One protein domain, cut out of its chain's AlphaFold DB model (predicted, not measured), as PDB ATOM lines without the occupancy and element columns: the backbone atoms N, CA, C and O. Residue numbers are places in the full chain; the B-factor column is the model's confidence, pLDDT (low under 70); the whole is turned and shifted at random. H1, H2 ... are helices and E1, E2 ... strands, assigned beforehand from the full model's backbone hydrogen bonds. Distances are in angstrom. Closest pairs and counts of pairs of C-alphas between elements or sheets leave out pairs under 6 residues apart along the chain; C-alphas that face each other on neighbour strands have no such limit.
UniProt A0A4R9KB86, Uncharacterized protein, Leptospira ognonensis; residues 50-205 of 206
ATOM      1  N   LEU A  50       0.288  25.944  16.178       98.44
ATOM      2  CA  LEU A  50      -0.490  24.861  15.571       98.44
ATOM      3  C   LEU A  50      -1.608  25.431  14.702       98.44
ATOM      4  O   LEU A  50      -2.242  26.418  15.085       98.44
ATOM      5  N   ASN A  51      -1.873  24.810  13.556       98.19
ATOM      6  CA  ASN A  51      -3.032  25.130  12.725       98.19
ATOM      7  C   ASN A  51      -4.307  24.397  13.193       98.19
ATOM      8  O   ASN A  51      -4.303  23.642  14.168       98.19
ATOM      9  N   GLU A  52      -5.417  24.594  12.482       97.38
ATOM     10  CA  GLU A  52      -6.708  23.951  12.755       97.38
ATOM     11  C   GLU A  52      -6.681  22.414  12.694       97.38
ATOM     12  O   GLU A  52      -7.533  21.765  13.305       97.38
ATOM     13  N   LYS A  53      -5.682  21.839  12.015       97.62
ATOM     14  CA  LYS A  53      -5.442  20.393  11.900       97.62
ATOM     15  C   LYS A  53      -4.497  19.851  12.976       97.62
ATOM     16  O   LYS A  53      -4.242  18.651  13.002       97.62
ATOM     17  N   GLY A  54      -3.986  20.707  13.862       96.75
ATOM     18  CA  GLY A  54      -2.996  20.338  14.877       96.75
ATOM     19  C   GLY A  54      -1.572  20.205  14.328       96.75
ATOM     20  O   GLY A  54      -0.704  19.656  15.001       96.75
ATOM     21  N   GLU A  55      -1.312  20.691  13.114       97.81
ATOM     22  CA  GLU A  55       0.008  20.641  12.488       97.81
ATOM     23  C   GLU A  55       0.826  21.875  12.878       97.81
ATOM     24  O   GLU A  55       0.299  22.988  12.950       97.81
ATOM     25  N   VAL A  56       2.131  21.685  13.083       97.50
ATOM     26  CA  VAL A  56       3.056  22.789  13.349       97.50
ATOM     27  C   VAL A  56       3.219  23.643  12.095       97.50
ATOM     28  O   VAL A  56       3.593  23.136  11.037       97.50
ATOM     29  N   VAL A  57       2.990  24.945  12.235       96.12
ATOM     30  CA  VAL A  57       3.148  25.935  11.165       96.12
ATOM     31  C   VAL A  57       4.080  27.064  11.597       96.12
ATOM     32  O   VAL A  57       4.295  27.301  12.784       96.12
ATOM     33  N   GLN A  58       4.654  27.765  10.622       94.56
ATOM     34  CA  GLN A  58       5.509  28.927  10.857       94.56
ATOM     35  C   GLN A  58       4.739  30.211  10.571       94.56
ATOM     36  O   GLN A  58       4.041  30.304   9.559       94.56
ATOM     37  N   ASN A  59       4.918  31.220  11.423       95.25
ATOM     38  CA  ASN A  59       4.426  32.556  11.123       95.25
ATOM     39  C   ASN A  59       5.252  33.160   9.979       95.25
ATOM     40  O   ASN A  59       6.482  33.087   9.988       95.25
ATOM     41  N   ASN A  60       4.588  33.742   8.986       94.62
ATOM     42  CA  ASN A  60       5.249  34.297   7.811       94.62
ATOM     43  C   ASN A  60       4.415  35.414   7.168       94.62
ATOM     44  O   ASN A  60       3.202  35.506   7.366       94.62
ATOM     45  N   ALA A  61       5.070  36.255   6.369       93.75
ATOM     46  CA  ALA A  61       4.456  37.428   5.744       93.75
ATOM     47  C   ALA A  61       3.402  37.109   4.663       93.75
ATOM     48  O   ALA A  61       2.639  37.999   4.284       93.75
ATOM     49  N   ASN A  62       3.326  35.860   4.185       91.31
ATOM     50  CA  ASN A  62       2.337  35.437   3.189       91.31
ATOM     51  C   ASN A  62       1.001  35.009   3.821       91.31
ATOM     52  O   ASN A  62       0.023  34.806   3.101       91.31
ATOM     53  N   GLU A  63       0.931  34.870   5.150       90.81
ATOM     54  CA  GLU A  63      -0.326  34.588   5.846       90.81
ATOM     55  C   GLU A  63      -1.232  35.827   5.934       90.81
ATOM     56  O   GLU A  63      -0.836  36.957   5.663       90.81
ATOM     57  N   ILE A  64      -2.476  35.631   6.370       93.81
ATOM     58  CA  ILE A  64      -3.401  36.733   6.649       93.81
ATOM     59  C   ILE A  64      -2.789  37.638   7.740       93.81
ATOM     60  O   ILE A  64      -2.389  37.117   8.786       93.81
ATOM     61  N   PRO A  65      -2.785  38.983   7.590       95.12
ATOM     62  CA  PRO A  65      -2.183  39.908   8.563       95.12
ATOM     63  C   PRO A  65      -2.662  39.733  10.011       95.12
ATOM     64  O   PRO A  65      -1.976  40.109  10.960       95.12
ATOM     65  N   PHE A  66      -3.855  39.169  10.190       96.38
ATOM     66  CA  PHE A  66      -4.410  38.799  11.485       96.38
ATOM     67  C   PHE A  66      -3.566  37.771  12.246       96.38
ATOM     68  O   PHE A  66      -3.417  37.893  13.459       96.38
ATOM     69  N   PHE A  67      -2.975  36.790  11.564       97.25
ATOM     70  CA  PHE A  67      -2.122  35.785  12.200       97.25
ATOM     71  C   PHE A  67      -0.702  36.292  12.443       97.25
ATOM     72  O   PHE A  67      -0.077  35.879  13.410       97.25
ATOM     73  N   GLN A  68      -0.243  37.269  11.663       95.88
ATOM     74  CA  GLN A  68       1.135  37.760  11.708       95.88
ATOM     75  C   GLN A  68       1.500  38.515  12.992       95.88
ATOM     76  O   GLN A  68       2.625  38.425  13.481       95.88
ATOM     77  N   LYS A  69       0.562  39.304  13.526       95.06
ATOM     78  CA  LYS A  69       0.852  40.300  14.569       95.06
ATOM     79  C   LYS A  69       1.145  39.660  15.921       95.06
ATOM     80  O   LYS A  69       0.422  38.764  16.344       95.06
ATOM     81  N   LYS A  70       2.112  40.199  16.665       96.69
ATOM     82  CA  LYS A  70       2.325  39.827  18.071       96.69
ATOM     83  C   LYS A  70       1.037  40.013  18.880       96.69
ATOM     84  O   LYS A  70       0.312  40.987  18.694       96.69
ATOM     85  N   SER A  71       0.745  39.057  19.752       96.81
ATOM     86  CA  SER A  71      -0.347  39.158  20.710       96.81
ATOM     87  C   SER A  71      -0.039  40.201  21.785       96.81
ATOM     88  O   SER A  71       1.025  40.164  22.407       96.81
ATOM     89  N   GLU A  72      -0.988  41.103  22.029       94.00
ATOM     90  CA  GLU A  72      -0.938  42.078  23.129       94.00
ATOM     91  C   GLU A  72      -1.505  41.507  24.441       94.00
ATOM     92  O   GLU A  72      -1.339  42.102  25.505       94.00
ATOM     93  N   MET A  73      -2.167  40.346  24.382       94.19
ATOM     94  CA  MET A  73      -2.848  39.719  25.511       94.19
ATOM     95  C   MET A  73      -2.107  38.443  25.934       94.19
ATOM     96  O   MET A  73      -2.141  37.446  25.213       94.19
ATOM     97  N   PRO A  74      -1.490  38.400  27.129       94.56
ATOM     98  CA  PRO A  74      -0.768  37.212  27.602       94.56
ATOM     99  C   PRO A  74      -1.632  35.947  27.722       94.56
ATOM    100  O   PRO A  74      -1.107  34.837  27.765       94.56
ATOM    101  N   THR A  75      -2.954  36.113  27.800       95.88
ATOM    102  CA  THR A  75      -3.945  35.035  27.898       95.88
ATOM    103  C   THR A  75      -4.578  34.658  26.555       95.88
ATOM    104  O   THR A  75      -5.424  33.766  26.534       95.88
ATOM    105  N   GLU A  76      -4.210  35.301  25.439       97.75
ATOM    106  CA  GLU A  76      -4.650  34.899  24.094       97.75
ATOM    107  C   GLU A  76      -3.965  33.590  23.705       97.75
ATOM    108  O   GLU A  76      -2.753  33.543  23.495       97.75
ATOM    109  N   LEU A  77      -4.757  32.526  23.621       98.31
ATOM    110  CA  LEU A  77      -4.278  31.184  23.307       98.31
ATOM    111  C   LEU A  77      -4.509  30.842  21.835       98.31
ATOM    112  O   LEU A  77      -3.663  30.214  21.200       98.31
ATOM    113  N   PHE A  78      -5.642  31.286  21.292       98.62
ATOM    114  CA  PHE A  78      -6.074  30.965  19.940       98.62
ATOM    115  C   PHE A  78      -6.444  32.216  19.151       98.62
ATOM    116  O   PHE A  78      -7.020  33.166  19.685       98.62
ATOM    117  N   ARG A  79      -6.187  32.155  17.846       98.56
ATOM    118  CA  ARG A  79      -6.743  33.044  16.834       98.56
ATOM    119  C   ARG A  79      -7.597  32.254  15.867       98.56
ATOM    120  O   ARG A  79      -7.158  31.210  15.394       98.56
ATOM    121  N   VAL A  80      -8.769  32.776  15.540       98.62
ATOM    122  CA  VAL A  80      -9.678  32.185  14.559       98.62
ATOM    123  C   VAL A  80      -9.993  33.229  13.502       98.62
ATOM    124  O   VAL A  80     -10.539  34.287  13.804       98.62
ATOM    125  N   TYR A  81      -9.629  32.937  12.261       98.44
ATOM    126  CA  TYR A  81     -10.098  33.686  11.105       98.44
ATOM    127  C   TYR A  81     -11.260  32.920  10.485       98.44
ATOM    128  O   TYR A  81     -11.121  31.740  10.157       98.44
ATOM    129  N   MET A  82     -12.397  33.589  10.328       97.56
ATOM    130  CA  MET A  82     -13.599  32.984   9.779       97.56
ATOM    131  C   MET A  82     -14.218  33.878   8.713       97.56
ATOM    132  O   MET A  82     -14.441  35.074   8.895       97.56
ATOM    133  N   SER A  83     -14.521  33.256   7.591       96.19
ATOM    134  CA  SER A  83     -15.210  33.823   6.439       96.19
ATOM    135  C   SER A  83     -16.015  32.711   5.785       96.19
ATOM    136  O   SER A  83     -15.813  31.545   6.107       96.19
ATOM    137  N   SER A  84     -16.938  33.028   4.886       91.75
ATOM    138  CA  SER A  84     -17.789  32.009   4.254       91.75
ATOM    139  C   SER A  84     -17.058  31.065   3.289       91.75
ATOM    140  O   SER A  84     -17.617  30.041   2.876       91.75
ATOM    141  N   ASP A  85     -15.819  31.382   2.920       91.56
ATOM    142  CA  ASP A  85     -14.926  30.602   2.060       91.56
ATOM    143  C   ASP A  85     -13.752  29.970   2.825       91.56
ATOM    144  O   ASP A  85     -13.186  28.990   2.347       91.56
ATOM    145  N   SER A  86     -13.425  30.460   4.023       95.06
ATOM    146  CA  SER A  86     -12.276  29.983   4.794       95.06
ATOM    147  C   SER A  86     -12.519  29.978   6.305       95.06
ATOM    148  O   SER A  86     -13.037  30.944   6.869       95.06
ATOM    149  N   TYR A  87     -12.079  28.898   6.953       97.81
ATOM    150  CA  TYR A  87     -11.974  28.754   8.403       97.81
ATOM    151  C   TYR A  87     -10.529  28.377   8.742       97.81
ATOM    152  O   TYR A  87     -10.026  27.363   8.261       97.81
ATOM    153  N   MET A  88      -9.846  29.199   9.536       98.12
ATOM    154  CA  MET A  88      -8.446  28.979   9.911       98.12
ATOM    155  C   MET A  88      -8.262  29.231  11.400       98.12
ATOM    156  O   MET A  88      -8.722  30.247  11.926       98.12
ATOM    157  N   VAL A  89      -7.523  28.347  12.067       98.38
ATOM    158  CA  VAL A  89      -7.181  28.491  13.488       98.38
ATOM    159  C   VAL A  89      -5.672  28.537  13.633       98.38
ATOM    160  O   VAL A  89      -4.946  27.834  12.931       98.38
ATOM    161  N   ARG A  90      -5.189  29.359  14.558       98.31
ATOM    162  CA  ARG A  90      -3.819  29.304  15.059       98.31
ATOM    163  C   ARG A  90      -3.855  29.201  16.571       98.31
ATOM    164  O   ARG A  90      -4.343  30.117  17.230       98.31
ATOM    165  N   GLN A  91      -3.337  28.113  17.123       98.62
ATOM    166  CA  GLN A  91      -2.936  28.096  18.523       98.62
ATOM    167  C   GLN A  91      -1.573  28.763  18.613       98.62
ATOM    168  O   GLN A  91      -0.636  28.301  17.973       98.62
ATOM    169  N   ILE A  92      -1.475  29.860  19.354       98.44
ATOM    170  CA  ILE A  92      -0.282  30.714  19.348       98.44
ATOM    171  C   ILE A  92       0.570  30.579  20.610       98.44
ATOM    172  O   ILE A  92       1.641  31.177  20.659       98.44
ATOM    173  N   ARG A  93       0.078  29.866  21.634       97.38
ATOM    174  CA  ARG A  93       0.747  29.684  22.928       97.38
ATOM    175  C   ARG A  93       0.447  28.324  23.562       97.38
ATOM    176  O   ARG A  93      -0.563  27.693  23.235       97.38
ATOM    177  N   TYR A  94       1.271  27.940  24.539       96.06
ATOM    178  CA  TYR A  94       1.031  26.854  25.508       96.06
ATOM    179  C   TYR A  94       0.676  25.495  24.886       96.06
ATOM    180  O   TYR A  94      -0.105  24.721  25.449       96.06
ATOM    181  N   THR A  95       1.253  25.192  23.725       95.62
ATOM    182  CA  THR A  95       1.081  23.903  23.034       95.62
ATOM    183  C   THR A  95       1.623  22.721  23.837       95.62
ATOM    184  O   THR A  95       1.266  21.582  23.571       95.62
ATOM    185  N   ASP A  96       2.477  22.982  24.826       93.81
ATOM    186  CA  ASP A  96       3.004  22.016  25.790       93.81
ATOM    187  C   ASP A  96       2.011  21.662  26.912       93.81
ATOM    188  O   ASP A  96       2.234  20.700  27.645       93.81
ATOM    189  N   LYS A  97       0.922  22.428  27.072       94.62
ATOM    190  CA  LYS A  97      -0.046  22.270  28.175       94.62
ATOM    191  C   LYS A  97      -1.433  21.875  27.705       94.62
ATOM    192  O   LYS A  97      -2.093  21.079  28.370       94.62
ATOM    193  N   ILE A  98      -1.890  22.467  26.609       95.81
ATOM    194  CA  ILE A  98      -3.237  22.274  26.082       95.81
ATOM    195  C   ILE A  98      -3.184  22.288  24.561       95.81
ATOM    196  O   ILE A  98      -2.482  23.111  23.986       95.81
ATOM    197  N   ILE A  99      -3.923  21.401  23.905       96.50
ATOM    198  CA  ILE A  99      -4.054  21.374  22.446       96.50
ATOM    199  C   ILE A  99      -5.532  21.279  22.083       96.50
ATOM    200  O   ILE A  99      -6.283  20.511  22.685       96.50
ATOM    201  N   ARG A 100      -5.976  22.057  21.091       96.19
ATOM    202  CA  ARG A 100      -7.307  21.877  20.494       96.19
ATOM    203  C   ARG A 100      -7.330  20.597  19.658       96.19
ATOM    204  O   ARG A 100      -6.515  20.435  18.755       96.19
ATOM    205  N   LYS A 101      -8.318  19.733  19.889       96.94
ATOM    206  CA  LYS A 101      -8.576  18.574  19.026       96.94
ATOM    207  C   LYS A 101      -9.135  19.043  17.673       96.94
ATOM    208  O   LYS A 101     -10.120  19.785  17.682       96.94
ATOM    209  N   PRO A 102      -8.542  18.640  16.533       97.56
ATOM    210  CA  PRO A 102      -9.062  18.991  15.213       97.56
ATOM    211  C   PRO A 102     -10.497  18.498  15.006       97.56
ATOM    212  O   PRO A 102     -10.808  17.348  15.316       97.56
ATOM    213  N   ASP A 103     -11.351  19.356  14.448       96.88
ATOM    214  CA  ASP A 103     -12.747  19.039  14.129       96.88
ATOM    215  C   ASP A 103     -13.156  19.704  12.800       96.88
ATOM    216  O   ASP A 103     -13.843  20.730  12.792       96.88
ATOM    217  N   PRO A 104     -12.714  19.149  11.654       96.62
ATOM    218  CA  PRO A 104     -12.962  19.748  10.345       96.62
ATOM    219  C   PRO A 104     -14.453  19.795   9.985       96.62
ATOM    220  O   PRO A 104     -14.876  20.680   9.247       96.62
ATOM    221  N   GLY A 105     -15.256  18.859  10.506       96.62
ATOM    222  CA  GLY A 105     -16.694  18.824  10.252       96.62
ATOM    223  C   GLY A 105     -17.392  20.023  10.877       96.62
ATOM    224  O   GLY A 105     -18.158  20.716  10.210       96.62
ATOM    225  N   ALA A 106     -17.090  20.320  12.139       94.88
ATOM    226  CA  ALA A 106     -17.686  21.476  12.783       94.88
ATOM    227  C   ALA A 106     -17.032  22.811  12.361       94.88
ATOM    228  O   ALA A 106     -17.703  23.844  12.400       94.88
ATOM    229  N   ASP A 107     -15.773  22.799  11.900       96.06
ATOM    230  CA  ASP A 107     -15.114  23.956  11.259       96.06
ATOM    231  C   ASP A 107     -15.852  24.383   9.985       96.06
ATOM    232  O   ASP A 107     -16.110  25.571   9.768       96.06
ATOM    233  N   GLU A 108     -16.277  23.409   9.180       96.00
ATOM    234  CA  GLU A 108     -17.097  23.648   7.995       96.00
ATOM    235  C   GLU A 108     -18.491  24.190   8.357       96.00
ATOM    236  O   GLU A 108     -18.940  25.172   7.765       96.00
ATOM    237  N   LEU A 109     -19.153  23.630   9.376       94.69
ATOM    238  CA  LEU A 109     -20.468  24.116   9.818       94.69
ATOM    239  C   LEU A 109     -20.430  25.581  10.280       94.69
ATOM    240  O   LEU A 109     -21.325  26.356   9.939       94.69
ATOM    241  N   ALA A 110     -19.388  25.992  11.010       94.62
ATOM    242  CA  ALA A 110     -19.233  27.381  11.449       94.62
ATOM    243  C   ALA A 110     -19.153  28.350  10.254       94.62
ATOM    244  O   ALA A 110     -19.790  29.410  10.240       94.62
ATOM    245  N   ARG A 111     -18.430  27.953   9.200       94.56
ATOM    246  CA  ARG A 111     -18.343  28.695   7.938       94.56
ATOM    247  C   ARG A 111     -19.693  28.789   7.220       94.56
ATOM    248  O   ARG A 111     -20.053  29.858   6.716       94.56
ATOM    249  N   GLU A 112     -20.451  27.698   7.171       94.06
ATOM    250  CA  GLU A 112     -21.786  27.678   6.562       94.06
ATOM    251  C   GLU A 112     -22.786  28.567   7.310       94.06
ATOM    252  O   GLU A 112     -23.599  29.257   6.684       94.06
ATOM    253  N   GLU A 113     -22.719  28.601   8.642       94.00
ATOM    254  CA  GLU A 113     -23.521  29.527   9.441       94.00
ATOM    255  C   GLU A 113     -23.202  30.983   9.103       94.00
ATOM    256  O   GLU A 113     -24.128  31.786   8.931       94.00
ATOM    257  N   LEU A 114     -21.919  31.311   8.934       93.69
ATOM    258  CA  LEU A 114     -21.480  32.664   8.606       93.69
ATOM    259  C   LEU A 114     -21.945  33.121   7.212       93.69
ATOM    260  O   LEU A 114     -22.298  34.289   7.034       93.69
ATOM    261  N   ARG A 115     -22.044  32.203   6.240       92.50
ATOM    262  CA  ARG A 115     -22.504  32.494   4.863       92.50
ATOM    263  C   ARG A 115     -23.885  33.160   4.812       92.50
ATOM    264  O   ARG A 115     -24.182  33.902   3.879       92.50
ATOM    265  N   LYS A 116     -24.736  32.961   5.823       91.19
ATOM    266  CA  LYS A 116     -26.060  33.612   5.922       91.19
ATOM    267  C   LYS A 116     -25.967  35.143   6.018       91.19
ATOM    268  O   LYS A 116     -26.955  35.827   5.748       91.19
ATOM    269  N   PHE A 117     -24.801  35.671   6.391       90.56
ATOM    270  CA  PHE A 117     -24.557  37.093   6.643       90.56
ATOM    271  C   PHE A 117     -23.747  37.793   5.538       90.56
ATOM    272  O   PHE A 117     -23.491  38.992   5.650       90.56
ATOM    273  N   ASP A 118     -23.412  37.095   4.449       90.31
ATOM    274  CA  ASP A 118     -22.656  37.594   3.288       90.31
ATOM    275  C   ASP A 118     -23.454  38.569   2.398       90.31
ATOM    276  O   ASP A 118     -23.771  38.341   1.224       90.31
ATOM    277  N   LEU A 119     -23.824  39.698   2.990       87.50
ATOM    278  CA  LEU A 119     -24.599  40.758   2.347       87.50
ATOM    279  C   LEU A 119     -23.754  42.005   2.080       87.50
ATOM    280  O   LEU A 119     -24.109  42.827   1.235       87.50
ATOM    281  N   ILE A 120     -22.656  42.167   2.816       86.00
ATOM    282  CA  ILE A 120     -21.797  43.351   2.796       86.00
ATOM    283  C   ILE A 120     -20.331  42.939   2.906       86.00
ATOM    284  O   ILE A 120     -20.018  41.899   3.475       86.00
ATOM    285  N   ASN A 121     -19.429  43.781   2.399       90.94
ATOM    286  CA  ASN A 121     -18.008  43.656   2.709       90.94
ATOM    287  C   ASN A 121     -17.767  44.226   4.107       90.94
ATOM    288  O   ASN A 121     -17.933  45.431   4.321       90.94
ATOM    289  N   PHE A 122     -17.426  43.363   5.056       93.00
ATOM    290  CA  PHE A 122     -17.317  43.743   6.457       93.00
ATOM    291  C   PHE A 122     -16.252  42.912   7.153       93.00
ATOM    292  O   PHE A 122     -16.201  41.697   6.983       93.00
ATOM    293  N   ILE A 123     -15.411  43.582   7.936       95.00
ATOM    294  CA  ILE A 123     -14.444  42.940   8.821       95.00
ATOM    295  C   ILE A 123     -14.811  43.334  10.241       95.00
ATOM    296  O   ILE A 123     -14.989  44.523  10.520       95.00
ATOM    297  N   ASP A 124     -14.917  42.340  11.110       94.69
ATOM    298  CA  ASP A 124     -15.197  42.505  12.531       94.69
ATOM    299  C   ASP A 124     -14.307  41.591  13.356       94.69
ATOM    300  O   ASP A 124     -13.675  40.674  12.832       94.69
ATOM    301  N   ASP A 125     -14.272  41.828  14.655       94.94
ATOM    302  CA  ASP A 125     -13.522  41.005  15.581       94.94
ATOM    303  C   ASP A 125     -14.191  40.901  16.949       94.94
ATOM    304  O   ASP A 125     -15.066  41.685  17.319       94.94
ATOM    305  N   GLY A 126     -13.791  39.875  17.692       96.50
ATOM    306  CA  GLY A 126     -14.351  39.580  19.001       96.50
ATOM    307  C   GLY A 126     -13.390  38.770  19.854       96.50
ATOM    308  O   GLY A 126     -12.708  37.879  19.356       96.50
ATOM    309  N   TYR A 127     -13.339  39.078  21.146       97.56
ATOM    310  CA  TYR A 127     -12.537  38.338  22.116       97.56
ATOM    311  C   TYR A 127     -13.459  37.495  22.976       97.56
ATOM    312  O   TYR A 127     -14.289  38.031  23.708       97.56
ATOM    313  N   VAL A 128     -13.304  36.180  22.890       98.19
ATOM    314  CA  VAL A 128     -14.066  35.225  23.690       98.19
ATOM    315  C   VAL A 128     -13.185  34.719  24.814       98.19
ATOM    316  O   VAL A 128     -12.129  34.142  24.572       98.19
ATOM    317  N   VAL A 129     -13.630  34.914  26.046       98.31
ATOM    318  CA  VAL A 129     -13.037  34.311  27.231       98.31
ATOM    319  C   VAL A 129     -13.631  32.923  27.408       98.31
ATOM    320  O   VAL A 129     -14.846  32.771  27.547       98.31
ATOM    321  N   VAL A 130     -12.758  31.927  27.445       98.44
ATOM    322  CA  VAL A 130     -13.098  30.536  27.724       98.44
ATOM    323  C   VAL A 130     -12.610  30.189  29.121       98.44
ATOM    324  O   VAL A 130     -11.434  30.387  29.432       98.44
ATOM    325  N   GLY A 131     -13.509  29.682  29.959       98.00
ATOM    326  CA  GLY A 131     -13.180  29.056  31.236       98.00
ATOM    327  C   GLY A 131     -13.374  27.546  31.157       98.00
ATOM    328  O   GLY A 131     -14.386  27.075  30.632       98.00
ATOM    329  N   LEU A 132     -12.406  26.798  31.676       97.19
ATOM    330  CA  LEU A 132     -12.417  25.345  31.743       97.19
ATOM    331  C   LEU A 132     -12.573  24.878  33.186       97.19
ATOM    332  O   LEU A 132     -11.986  25.443  34.110       97.19
ATOM    333  N   ASN A 133     -13.308  23.788  33.354       95.62
ATOM    334  CA  ASN A 133     -13.492  23.150  34.641       95.62
ATOM    335  C   ASN A 133     -12.157  22.583  35.159       95.62
ATOM    336  O   ASN A 133     -11.501  21.804  34.467       95.62
ATOM    337  N   ALA A 134     -11.796  22.912  36.399       93.38
ATOM    338  CA  ALA A 134     -10.494  22.565  36.979       93.38
ATOM    339  C   ALA A 134     -10.229  21.060  37.135       93.38
ATOM    340  O   ALA A 134      -9.074  20.653  37.194       93.38
ATOM    341  N   ASN A 135     -11.275  20.232  37.181       91.56
ATOM    342  CA  ASN A 135     -11.125  18.788  37.359       91.56
ATOM    343  C   ASN A 135     -11.106  18.043  36.023       91.56
ATOM    344  O   ASN A 135     -10.382  17.067  35.862       91.56
ATOM    345  N   THR A 136     -11.937  18.475  35.071       91.50
ATOM    346  CA  THR A 136     -12.168  17.732  33.819       91.50
ATOM    347  C   THR A 136     -11.516  18.364  32.599       91.50
ATOM    348  O   THR A 136     -11.388  17.707  31.569       91.50
ATOM    349  N   GLY A 137     -11.172  19.652  32.669       92.38
ATOM    350  CA  GLY A 137     -10.629  20.404  31.541       92.38
ATOM    351  C   GLY A 137     -11.626  20.663  30.424       92.38
ATOM    352  O   GLY A 137     -11.238  21.123  29.349       92.38
ATOM    353  N   LYS A 138     -12.900  20.342  30.658       93.00
ATOM    354  CA  LYS A 138     -13.990  20.624  29.732       93.00
ATOM    355  C   LYS A 138     -14.419  22.072  29.858       93.00
ATOM    356  O   LYS A 138     -14.221  22.704  30.895       93.00
ATOM    357  N   LEU A 139     -15.034  22.567  28.794       95.81
ATOM    358  CA  LEU A 139     -15.633  23.886  28.768       95.81
ATOM    359  C   LEU A 139     -16.634  24.065  29.918       95.81
ATOM    360  O   LEU A 139     -17.520  23.235  30.107       95.81
ATOM    361  N   GLU A 140     -16.492  25.162  30.657       96.25
ATOM    362  CA  GLU A 140     -17.370  25.534  31.769       96.25
ATOM    363  C   GLU A 140     -18.048  26.883  31.526       96.25
ATOM    364  O   GLU A 140     -19.245  27.026  31.766       96.25
ATOM    365  N   THR A 141     -17.308  27.872  31.013       97.38
ATOM    366  CA  THR A 141     -17.856  29.205  30.720       97.38
ATOM    367  C   THR A 141     -17.371  29.739  29.381       97.38
ATOM    368  O   THR A 141     -16.225  29.524  28.982       97.38
ATOM    369  N   ILE A 142     -18.258  30.470  28.705       97.00
ATOM    370  CA  ILE A 142     -17.969  31.265  27.512       97.00
ATOM    371  C   ILE A 142     -18.620  32.621  27.691       97.00
ATOM    372  O   ILE A 142     -19.810  32.714  27.984       97.00
ATOM    373  N   ALA A 143     -17.836  33.671  27.498       96.94
ATOM    374  CA  ALA A 143     -18.334  35.033  27.461       96.94
ATOM    375  C   ALA A 143     -17.473  35.866  26.521       96.94
ATOM    376  O   ALA A 143     -16.283  35.599  26.361       96.94
ATOM    377  N   PHE A 144     -18.046  36.911  25.934       96.25
ATOM    378  CA  PHE A 144     -17.207  37.943  25.342       96.25
ATOM    379  C   PHE A 144     -16.488  38.742  26.431       96.25
ATOM    380  O   PHE A 144     -17.033  38.981  27.510       96.25
ATOM    381  N   ASP A 145     -15.269  39.170  26.122       91.56
ATOM    382  CA  ASP A 145     -14.576  40.214  26.867       91.56
ATOM    383  C   ASP A 145     -15.041  41.607  26.382       91.56
ATOM    384  O   ASP A 145     -16.122  41.779  25.817       91.56
ATOM    385  N   ARG A 146     -14.196  42.626  26.549       87.38
ATOM    386  CA  ARG A 146     -14.436  44.016  26.132       87.38
ATOM    387  C   ARG A 146     -14.731  44.194  24.640       87.38
ATOM    388  O   ARG A 146     -15.313  45.211  24.268       87.38
ATOM    389  N   ARG A 147     -14.300  43.262  23.781       90.88
ATOM    390  CA  ARG A 147     -14.459  43.355  22.325       90.88
ATOM    391  C   ARG A 147     -15.518  42.373  21.841       90.88
ATOM    392  O   ARG A 147     -15.258  41.176  21.737       90.88
ATOM    393  N   VAL A 148     -16.701  42.906  21.558       94.56
ATOM    394  CA  VAL A 148     -17.868  42.164  21.068       94.56
ATOM    395  C   VAL A 148     -18.100  42.523  19.596       94.56
ATOM    396  O   VAL A 148     -18.039  43.713  19.270       94.56
ATOM    397  N   PRO A 149     -18.409  41.552  18.717       94.81
ATOM    398  CA  PRO A 149     -18.813  41.836  17.346       94.81
ATOM    399  C   PRO A 149     -20.004  42.796  17.295       94.81
ATOM    400  O   PRO A 149     -20.947  42.691  18.083       94.81
ATOM    401  N   ARG A 150     -19.997  43.712  16.328       93.69
ATOM    402  CA  ARG A 150     -21.032  44.743  16.147       93.69
ATOM    403  C   ARG A 150     -22.369  44.163  15.694       93.69
ATOM    404  O   ARG A 150     -23.410  44.780  15.907       93.69
ATOM    405  N   ILE A 151     -22.350  43.002  15.043       92.25
ATOM    406  CA  ILE A 151     -23.554  42.294  14.606       92.25
ATOM    407  C   ILE A 151     -23.844  41.177  15.611       92.25
ATOM    408  O   ILE A 151     -23.110  40.193  15.683       92.25
ATOM    409  N   ASN A 152     -24.945  41.303  16.356       93.69
ATOM    410  CA  ASN A 152     -25.319  40.357  17.416       93.69
ATOM    411  C   ASN A 152     -25.404  38.900  16.940       93.69
ATOM    412  O   ASN A 152     -25.047  37.989  17.679       93.69
ATOM    413  N   ASP A 153     -25.868  38.661  15.715       93.25
ATOM    414  CA  ASP A 153     -25.952  37.296  15.196       93.25
ATOM    415  C   ASP A 153     -24.569  36.712  14.863       93.25
ATOM    416  O   ASP A 153     -24.354  35.526  15.086       93.25
ATOM    417  N   ILE A 154     -23.592  37.538  14.468       94.69
ATOM    418  CA  ILE A 154     -22.188  37.109  14.332       94.69
ATOM    419  C   ILE A 154     -21.594  36.793  15.706       94.69
ATOM    420  O   ILE A 154     -20.879  35.806  15.862       94.69
ATOM    421  N   ALA A 155     -21.942  37.579  16.727       96.06
ATOM    422  CA  ALA A 155     -21.546  37.295  18.102       96.06
ATOM    423  C   ALA A 155     -22.079  35.933  18.594       96.06
ATOM    424  O   ALA A 155     -21.405  35.252  19.367       96.06
ATOM    425  N   LYS A 156     -23.260  35.496  18.133       95.75
ATOM    426  CA  LYS A 156     -23.781  34.145  18.412       95.75
ATOM    427  C   LYS A 156     -23.015  33.063  17.653       95.75
ATOM    428  O   LYS A 156     -22.659  32.069  18.270       95.75
ATOM    429  N   VAL A 157     -22.720  33.270  16.365       96.12
ATOM    430  CA  VAL A 157     -21.908  32.326  15.569       96.12
ATOM    431  C   VAL A 157     -20.551  32.093  16.239       96.12
ATOM    432  O   VAL A 157     -20.158  30.951  16.446       96.12
ATOM    433  N   ILE A 158     -19.878  33.161  16.676       97.50
ATOM    434  CA  ILE A 158     -18.601  33.067  17.399       97.50
ATOM    435  C   ILE A 158     -18.737  32.300  18.725       97.50
ATOM    436  O   ILE A 158     -17.898  31.458  19.033       97.50
ATOM    437  N   GLN A 159     -19.772  32.571  19.524       96.56
ATOM    438  CA  GLN A 159     -19.974  31.848  20.787       96.56
ATOM    439  C   GLN A 159     -20.244  30.359  20.556       96.56
ATOM    440  O   GLN A 159     -19.666  29.523  21.251       96.56
ATOM    441  N   ASN A 160     -21.078  30.029  19.568       96.94
ATOM    442  CA  ASN A 160     -21.354  28.648  19.184       96.94
ATOM    443  C   ASN A 160     -20.066  27.948  18.735       96.94
ATOM    444  O   ASN A 160     -19.783  26.839  19.188       96.94
ATOM    445  N   ASP A 161     -19.253  28.623  17.921       97.69
ATOM    446  CA  ASP A 161     -17.956  28.129  17.463       97.69
ATOM    447  C   ASP A 161     -16.981  27.853  18.615       97.69
ATOM    448  O   ASP A 161     -16.393  26.777  18.697       97.69
ATOM    449  N   ALA A 162     -16.854  28.781  19.562       97.44
ATOM    450  CA  ALA A 162     -16.010  28.578  20.735       97.44
ATOM    451  C   ALA A 162     -16.530  27.434  21.629       97.44
ATOM    452  O   ALA A 162     -15.741  26.715  22.244       97.44
ATOM    453  N   SER A 163     -17.854  27.234  21.688       96.62
ATOM    454  CA  SER A 163     -18.489  26.236  22.562       96.62
ATOM    455  C   SER A 163     -18.241  24.785  22.170       96.62
ATOM    456  O   SER A 163     -18.290  23.895  23.019       96.62
ATOM    457  N   ARG A 164     -17.942  24.540  20.895       95.38
ATOM    458  CA  ARG A 164     -17.688  23.195  20.366       95.38
ATOM    459  C   ARG A 164     -16.225  22.764  20.462       95.38
ATOM    460  O   ARG A 164     -15.921  21.606  20.186       95.38
ATOM    461  N   PHE A 165     -15.307  23.668  20.812       96.94
ATOM    462  CA  PHE A 165     -13.893  23.318  20.899       96.94
ATOM    463  C   PHE A 165     -13.661  22.286  22.002       96.94
ATOM    464  O   PHE A 165     -14.069  22.457  23.150       96.94
ATOM    465  N   ASN A 166     -12.956  21.219  21.636       95.19
ATOM    466  CA  ASN A 166     -12.519  20.180  22.550       95.19
ATOM    467  C   ASN A 166     -11.010  20.273  22.743       95.19
ATOM    468  O   ASN A 166     -10.271  20.543  21.796       95.19
ATOM    469  N   TYR A 167     -10.559  20.005  23.964       94.88
ATOM    470  CA  TYR A 167      -9.164  20.174  24.347       94.88
ATOM    471  C   TYR A 167      -8.559  18.865  24.845       94.88
ATOM    472  O   TYR A 167      -9.234  18.026  25.449       94.88
ATOM    473  N   GLU A 168      -7.274  18.702  24.579       94.00
ATOM    474  CA  GLU A 168      -6.398  17.706  25.176       94.00
ATOM    475  C   GLU A 168      -5.440  18.409  26.136       94.00
ATOM    476  O   GLU A 168      -4.827  19.411  25.771       94.00
ATOM    477  N   HIS A 169      -5.338  17.906  27.368       93.12
ATOM    478  CA  HIS A 169      -4.490  18.469  28.420       93.12
ATOM    479  C   HIS A 169      -3.256  17.590  28.595       93.12
ATOM    480  O   HIS A 169      -3.385  16.391  28.824       93.12
ATOM    481  N   LEU A 170      -2.070  18.189  28.484       91.31
ATOM    482  CA  LEU A 170      -0.783  17.481  28.418       91.31
ATOM    483  C   LEU A 170       0.006  17.516  29.736       91.31
ATOM    484  O   LEU A 170       1.201  17.225  29.783       91.31
ATOM    485  N   THR A 171      -0.640  17.899  30.831       84.50
ATOM    486  CA  THR A 171      -0.013  17.954  32.152       84.50
ATOM    487  C   THR A 171       0.246  16.552  32.708       84.50
ATOM    488  O   THR A 171      -0.525  15.616  32.499       84.50
ATOM    489  N   LYS A 172       1.337  16.404  33.472       76.69
ATOM    490  CA  LYS A 172       1.775  15.106  34.022       76.69
ATOM    491  C   LYS A 172       0.747  14.457  34.951       76.69
ATOM    492  O   LYS A 172       0.629  13.238  34.966       76.69
ATOM    493  N   ASP A 173      -0.001  15.276  35.683       81.19
ATOM    494  CA  ASP A 173      -0.957  14.820  36.695       81.19
ATOM    495  C   ASP A 173      -2.361  14.589  36.106       81.19
ATOM    496  O   ASP A 173      -3.309  14.302  36.835       81.19
ATOM    497  N   GLY A 174      -2.527  14.775  34.789       70.94
ATOM    498  CA  GLY A 174      -3.815  14.704  34.094       70.94
ATOM    499  C   GLY A 174      -4.771  15.864  34.403       70.94
ATOM    500  O   GLY A 174      -5.860  15.923  33.834       70.94
ATOM    501  N   MET A 175      -4.381  16.794  35.284       81.88
ATOM    502  CA  MET A 175      -5.184  17.960  35.655       81.88
ATOM    503  C   MET A 175      -4.931  19.154  34.722       81.88
ATOM    504  O   MET A 175      -3.772  19.498  34.491       81.88
ATOM    505  N   PRO A 176      -5.964  19.849  34.229       88.44
ATOM    506  CA  PRO A 176      -5.816  20.996  33.330       88.44
ATOM    507  C   PRO A 176      -4.887  22.090  33.879       88.44
ATOM    508  O   PRO A 176      -5.166  22.708  34.905       88.44
ATOM    509  N   GLY A 177      -3.786  22.368  33.174       89.75
ATOM    510  CA  GLY A 177      -2.820  23.407  33.567       89.75
ATOM    511  C   GLY A 177      -3.222  24.825  33.150       89.75
ATOM    512  O   GLY A 177      -2.693  25.803  33.675       89.75
ATOM    513  N   ILE A 178      -4.157  24.941  32.205       94.88
ATOM    514  CA  ILE A 178      -4.727  26.203  31.727       94.88
ATOM    515  C   ILE A 178      -6.236  26.140  31.952       94.88
ATOM    516  O   ILE A 178      -6.917  25.300  31.371       94.88
ATOM    517  N   LEU A 179      -6.755  27.036  32.793       96.19
ATOM    518  CA  LEU A 179      -8.174  27.065  33.178       96.19
ATOM    519  C   LEU A 179      -8.950  28.224  32.562       96.19
ATOM    520  O   LEU A 179     -10.175  28.220  32.568       96.19
ATOM    521  N   LYS A 180      -8.250  29.241  32.060       97.69
ATOM    522  CA  LYS A 180      -8.870  30.417  31.465       97.69
ATOM    523  C   LYS A 180      -7.970  30.996  30.389       97.69
ATOM    524  O   LYS A 180      -6.785  31.207  30.635       97.69
ATOM    525  N   PHE A 181      -8.536  31.283  29.227       98.25
ATOM    526  CA  PHE A 181      -7.818  31.902  28.115       98.25
ATOM    527  C   PHE A 181      -8.768  32.681  27.207       98.25
ATOM    528  O   PHE A 181      -9.986  32.662  27.392       98.25
ATOM    529  N   ILE A 182      -8.192  33.391  26.241       98.38
ATOM    530  CA  ILE A 182      -8.905  34.166  25.232       98.38
ATOM    531  C   ILE A 182      -8.727  33.511  23.862       98.38
ATOM    532  O   ILE A 182      -7.621  33.106  23.490       98.38
ATOM    533  N   ILE A 183      -9.823  33.454  23.110       98.50
ATOM    534  CA  ILE A 183      -9.843  33.219  21.671       98.50
ATOM    535  C   ILE A 183     -10.134  34.553  20.988       98.50
ATOM    536  O   ILE A 183     -11.152  35.193  21.256       98.50
ATOM    537  N   ASN A 184      -9.233  34.975  20.113       98.25
ATOM    538  CA  ASN A 184      -9.401  36.165  19.299       98.25
ATOM    539  C   ASN A 184      -9.967  35.769  17.934       98.25
ATOM    540  O   ASN A 184      -9.353  34.995  17.201       98.25
ATOM    541  N   TYR A 185     -11.137  36.295  17.600       98.25
ATOM    542  CA  TYR A 185     -11.804  36.066  16.330       98.25
ATOM    543  C   TYR A 185     -11.616  37.258  15.401       98.25
ATOM    544  O   TYR A 185     -11.847  38.394  15.811       98.25
ATOM    545  N   GLN A 186     -11.311  36.992  14.133       97.88
ATOM    546  CA  GLN A 186     -11.518  37.925  13.033       97.88
ATOM    547  C   GLN A 186     -12.522  37.330  12.051       97.88
ATOM    548  O   GLN A 186     -12.321  36.243  11.512       97.88
ATOM    549  N   ILE A 187     -13.593  38.073  11.810       97.62
ATOM    550  CA  ILE A 187     -14.667  37.709  10.899       97.62
ATOM    551  C   ILE A 187     -14.557  38.554   9.644       97.62
ATOM    552  O   ILE A 187     -14.405  39.775   9.730       97.62
ATOM    553  N   ARG A 188     -14.689  37.919   8.481       96.62
ATOM    554  CA  ARG A 188     -14.786  38.608   7.199       96.62
ATOM    555  C   ARG A 188     -16.002  38.130   6.420       96.62
ATOM    556  O   ARG A 188     -16.138  36.946   6.137       96.62
ATOM    557  N   LEU A 189     -16.862  39.076   6.067       95.12
ATOM    558  CA  LEU A 189     -18.025  38.860   5.214       95.12
ATOM    559  C   LEU A 189     -17.740  39.394   3.818       95.12
ATOM    560  O   LEU A 189     -17.095  40.441   3.665       95.12
ATOM    561  N   TYR A 190     -18.282  38.710   2.819       91.00
ATOM    562  CA  TYR A 190     -18.199  39.130   1.429       91.00
ATOM    563  C   TYR A 190     -19.596  39.408   0.874       91.00
ATOM    564  O   TYR A 190     -20.543  38.689   1.179       91.00
ATOM    565  N   PRO A 191     -19.774  40.444   0.041       87.62
ATOM    566  CA  PRO A 191     -21.059  40.693  -0.588       87.62
ATOM    567  C   PRO A 191     -21.290  39.663  -1.702       87.62
ATOM    568  O   PRO A 191     -20.657  39.734  -2.753       87.62
ATOM    569  N   VAL A 192     -22.216  38.727  -1.491       80.00
ATOM    570  CA  VAL A 192     -22.607  37.740  -2.521       80.00
ATOM    571  C   VAL A 192     -23.778  38.250  -3.374       80.00
ATOM    572  O   VAL A 192     -24.059  37.726  -4.449       80.00
ATOM    573  N   LYS A 193     -24.462  39.303  -2.915       76.88
ATOM    574  CA  LYS A 193     -25.605  39.933  -3.589       76.88
ATOM    575  C   LYS A 193     -25.287  41.365  -4.004       76.88
ATOM    576  O   LYS A 193     -24.506  42.059  -3.348       76.88
ATOM    577  N   SER A 194     -25.938  41.828  -5.066       76.69
ATOM    578  CA  SER A 194     -25.875  43.233  -5.472       76.69
ATOM    579  C   SER A 194     -26.536  44.139  -4.423       76.69
ATOM    580  O   SER A 194     -27.424  43.724  -3.671       76.69
ATOM    581  N   ARG A 195     -26.138  45.418  -4.373       73.81
ATOM    582  CA  ARG A 195     -26.705  46.382  -3.407       73.81
ATOM    583  C   ARG A 195     -28.223  46.525  -3.546       73.81
ATOM    584  O   ARG A 195     -28.900  46.726  -2.537       73.81
ATOM    585  N   ASP A 196     -28.750  46.425  -4.764       75.31
ATOM    586  CA  ASP A 196     -30.181  46.575  -5.029       75.31
ATOM    587  C   ASP A 196     -30.981  45.365  -4.535       75.31
ATOM    588  O   ASP A 196     -32.026  45.540  -3.907       75.31
ATOM    589  N   GLU A 197     -30.448  44.149  -4.683       77.19
ATOM    590  CA  GLU A 197     -31.042  42.941  -4.096       77.19
ATOM    591  C   GLU A 197     -31.053  43.000  -2.565       77.19
ATOM    592  O   GLU A 197     -32.063  42.678  -1.935       77.19
ATOM    593  N   VAL A 198     -29.958  43.465  -1.951       76.56
ATOM    594  CA  VAL A 198     -29.876  43.623  -0.490       76.56
ATOM    595  C   VAL A 198     -30.916  44.634   0.007       76.56
ATOM    596  O   VAL A 198     -31.620  44.360   0.981       76.56
ATOM    597  N   LYS A 199     -31.088  45.774  -0.679       76.00
ATOM    598  CA  LYS A 199     -32.126  46.766  -0.338       76.00
ATOM    599  C   LYS A 199     -33.532  46.176  -0.422       76.00
ATOM    600  O   LYS A 199     -34.326  46.391   0.492       76.00
ATOM    601  N   GLN A 200     -33.834  45.414  -1.472       78.06
ATOM    602  CA  GLN A 200     -35.140  44.766  -1.622       78.06
ATOM    603  C   GLN A 200     -35.405  43.743  -0.509       78.06
ATOM    604  O   GLN A 200     -36.518  43.678   0.013       78.06
ATOM    605  N   MET A 201     -34.392  42.974  -0.097       75.88
ATOM    606  CA  MET A 201     -34.511  42.032   1.024       75.88
ATOM    607  C   MET A 201     -34.786  42.736   2.358       75.88
ATOM    608  O   MET A 201     -35.584  42.243   3.154       75.88
ATOM    609  N   LEU A 202     -34.155  43.888   2.600       73.81
ATOM    610  CA  LEU A 202     -34.387  44.686   3.807       73.81
ATOM    611  C   LEU A 202     -35.772  45.349   3.807       73.81
ATOM    612  O   LEU A 202     -36.400  45.434   4.859       73.81
ATOM    613  N   GLN A 203     -36.268  45.782   2.645       74.12
ATOM    614  CA  GLN A 203     -37.608  46.368   2.512       74.12
ATOM    615  C   GLN A 203     -38.728  45.339   2.711       74.12
ATOM    616  O   GLN A 203     -39.742  45.675   3.307       74.12
ATOM    617  N   LYS A 204     -38.535  44.087   2.274       67.25
ATOM    618  CA  LYS A 204     -39.510  42.991   2.451       67.25
ATOM    619  C   LYS A 204     -39.602  42.441   3.882       67.25
ATOM    620  O   LYS A 204     -40.500  41.657   4.159       67.25
ATOM    621  N   LYS A 205     -38.654  42.783   4.760       58.12
ATOM    622  CA  LYS A 205     -38.624  42.346   6.170       58.12
ATOM    623  C   LYS A 205     -39.289  43.334   7.143       58.12
ATOM    624  O   LYS A 205     -39.275  43.066   8.342       58.12
TER     625      LYS A 205
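AT A GLANCE: This is residues 50 to 205 of the 206 residues of an uncharacterized protein of Leptospira ognonensis (UniProt A0A4R9KB86). A twisted sheet of five strands, E2 E1 E7 E4 E5, has two helices, H2 and H3, side by side and running opposite ways, packed on one face. The short helix H1 only grazes the sheet, E3 and E6 pair as a small separate ribbon, and residues 200 to 205, of which 200 to 203 belong to H4, stick out. The 156 printed residues hold four named helices and seven named strands, in the order H1 E1 E2 E3 H2 E4 E5 H3 E6 E7 H4; the class is mixed, helices and strands. The large sheet is mixed, with E1 and E7 parallel and its other neighbours antiparallel. The whole is compact by its radius of gyration of the C-alphas, 16.8 A, yet elongated in outline, spanning 60 by 34 by 29 A.

IN THESE COORDINATES: In the large sheet, E2 is residues 87 to 91, E1 is 76 to 83 and 20.6 A long, E7 is 180 to 189 and 29.1 A, E4 is 122 to 132 and 31.7 A, and E5 is 139 to 144 and 14.6 A. E4 begins at C-alpha 122, (-17.317, 43.743, 6.457). H2, residues 104 to 115, is 16.8 A long, and H3, residues 152 to 163, is 16.5 A. E3 is residues 98 to 100 and E6 is 167 to 169. H1, residues 65 to 68, begins at C-alpha 65, (-2.183, 39.908, 8.563). H4, residues 195 to 203, is 12.4 A long and ends at C-alpha 203, (-37.608, 46.368, 2.512).

HOW THE PARTS SIT: E1 and E7 are parallel, with N 80 and O 184 2.8 A apart, within hydrogen-bond range. E7 and E4 are antiparallel, with N 183 and O 128 at 2.8 A. E1 and E2 form a hairpin, with N 79 and O 90 at 2.8 A, and E4 and E5 form another, with N 129 and O 143 at 2.8 A; E2 and E5 are the edge strands of the sheet. H2 and H3 are on the same face of the sheet and touch, their closest C-alphas those of Ala 110 and Asp 161, 6.2 A apart, at a shallow tilt of 4 degrees, opposite ways. H1 only grazes the sheet with residues 66 to 67. E3 and E6 are antiparallel, with N 99 and O 168 at 2.9 A. H4 is not on the sheet and is apart from H2 and H3. In H2, H3 and H4 every O i to N i+4 pair is within hydrogen-bond range; H1 is too short for one.

THE WHOLE: The C-alphas farthest apart, those of Asp 173 and Asp 196, are 60.0 A apart. The printed part has no cut, and no link is long. Mean pLDDT of the printed part is 92.9; residues 204 to 205 are under 70.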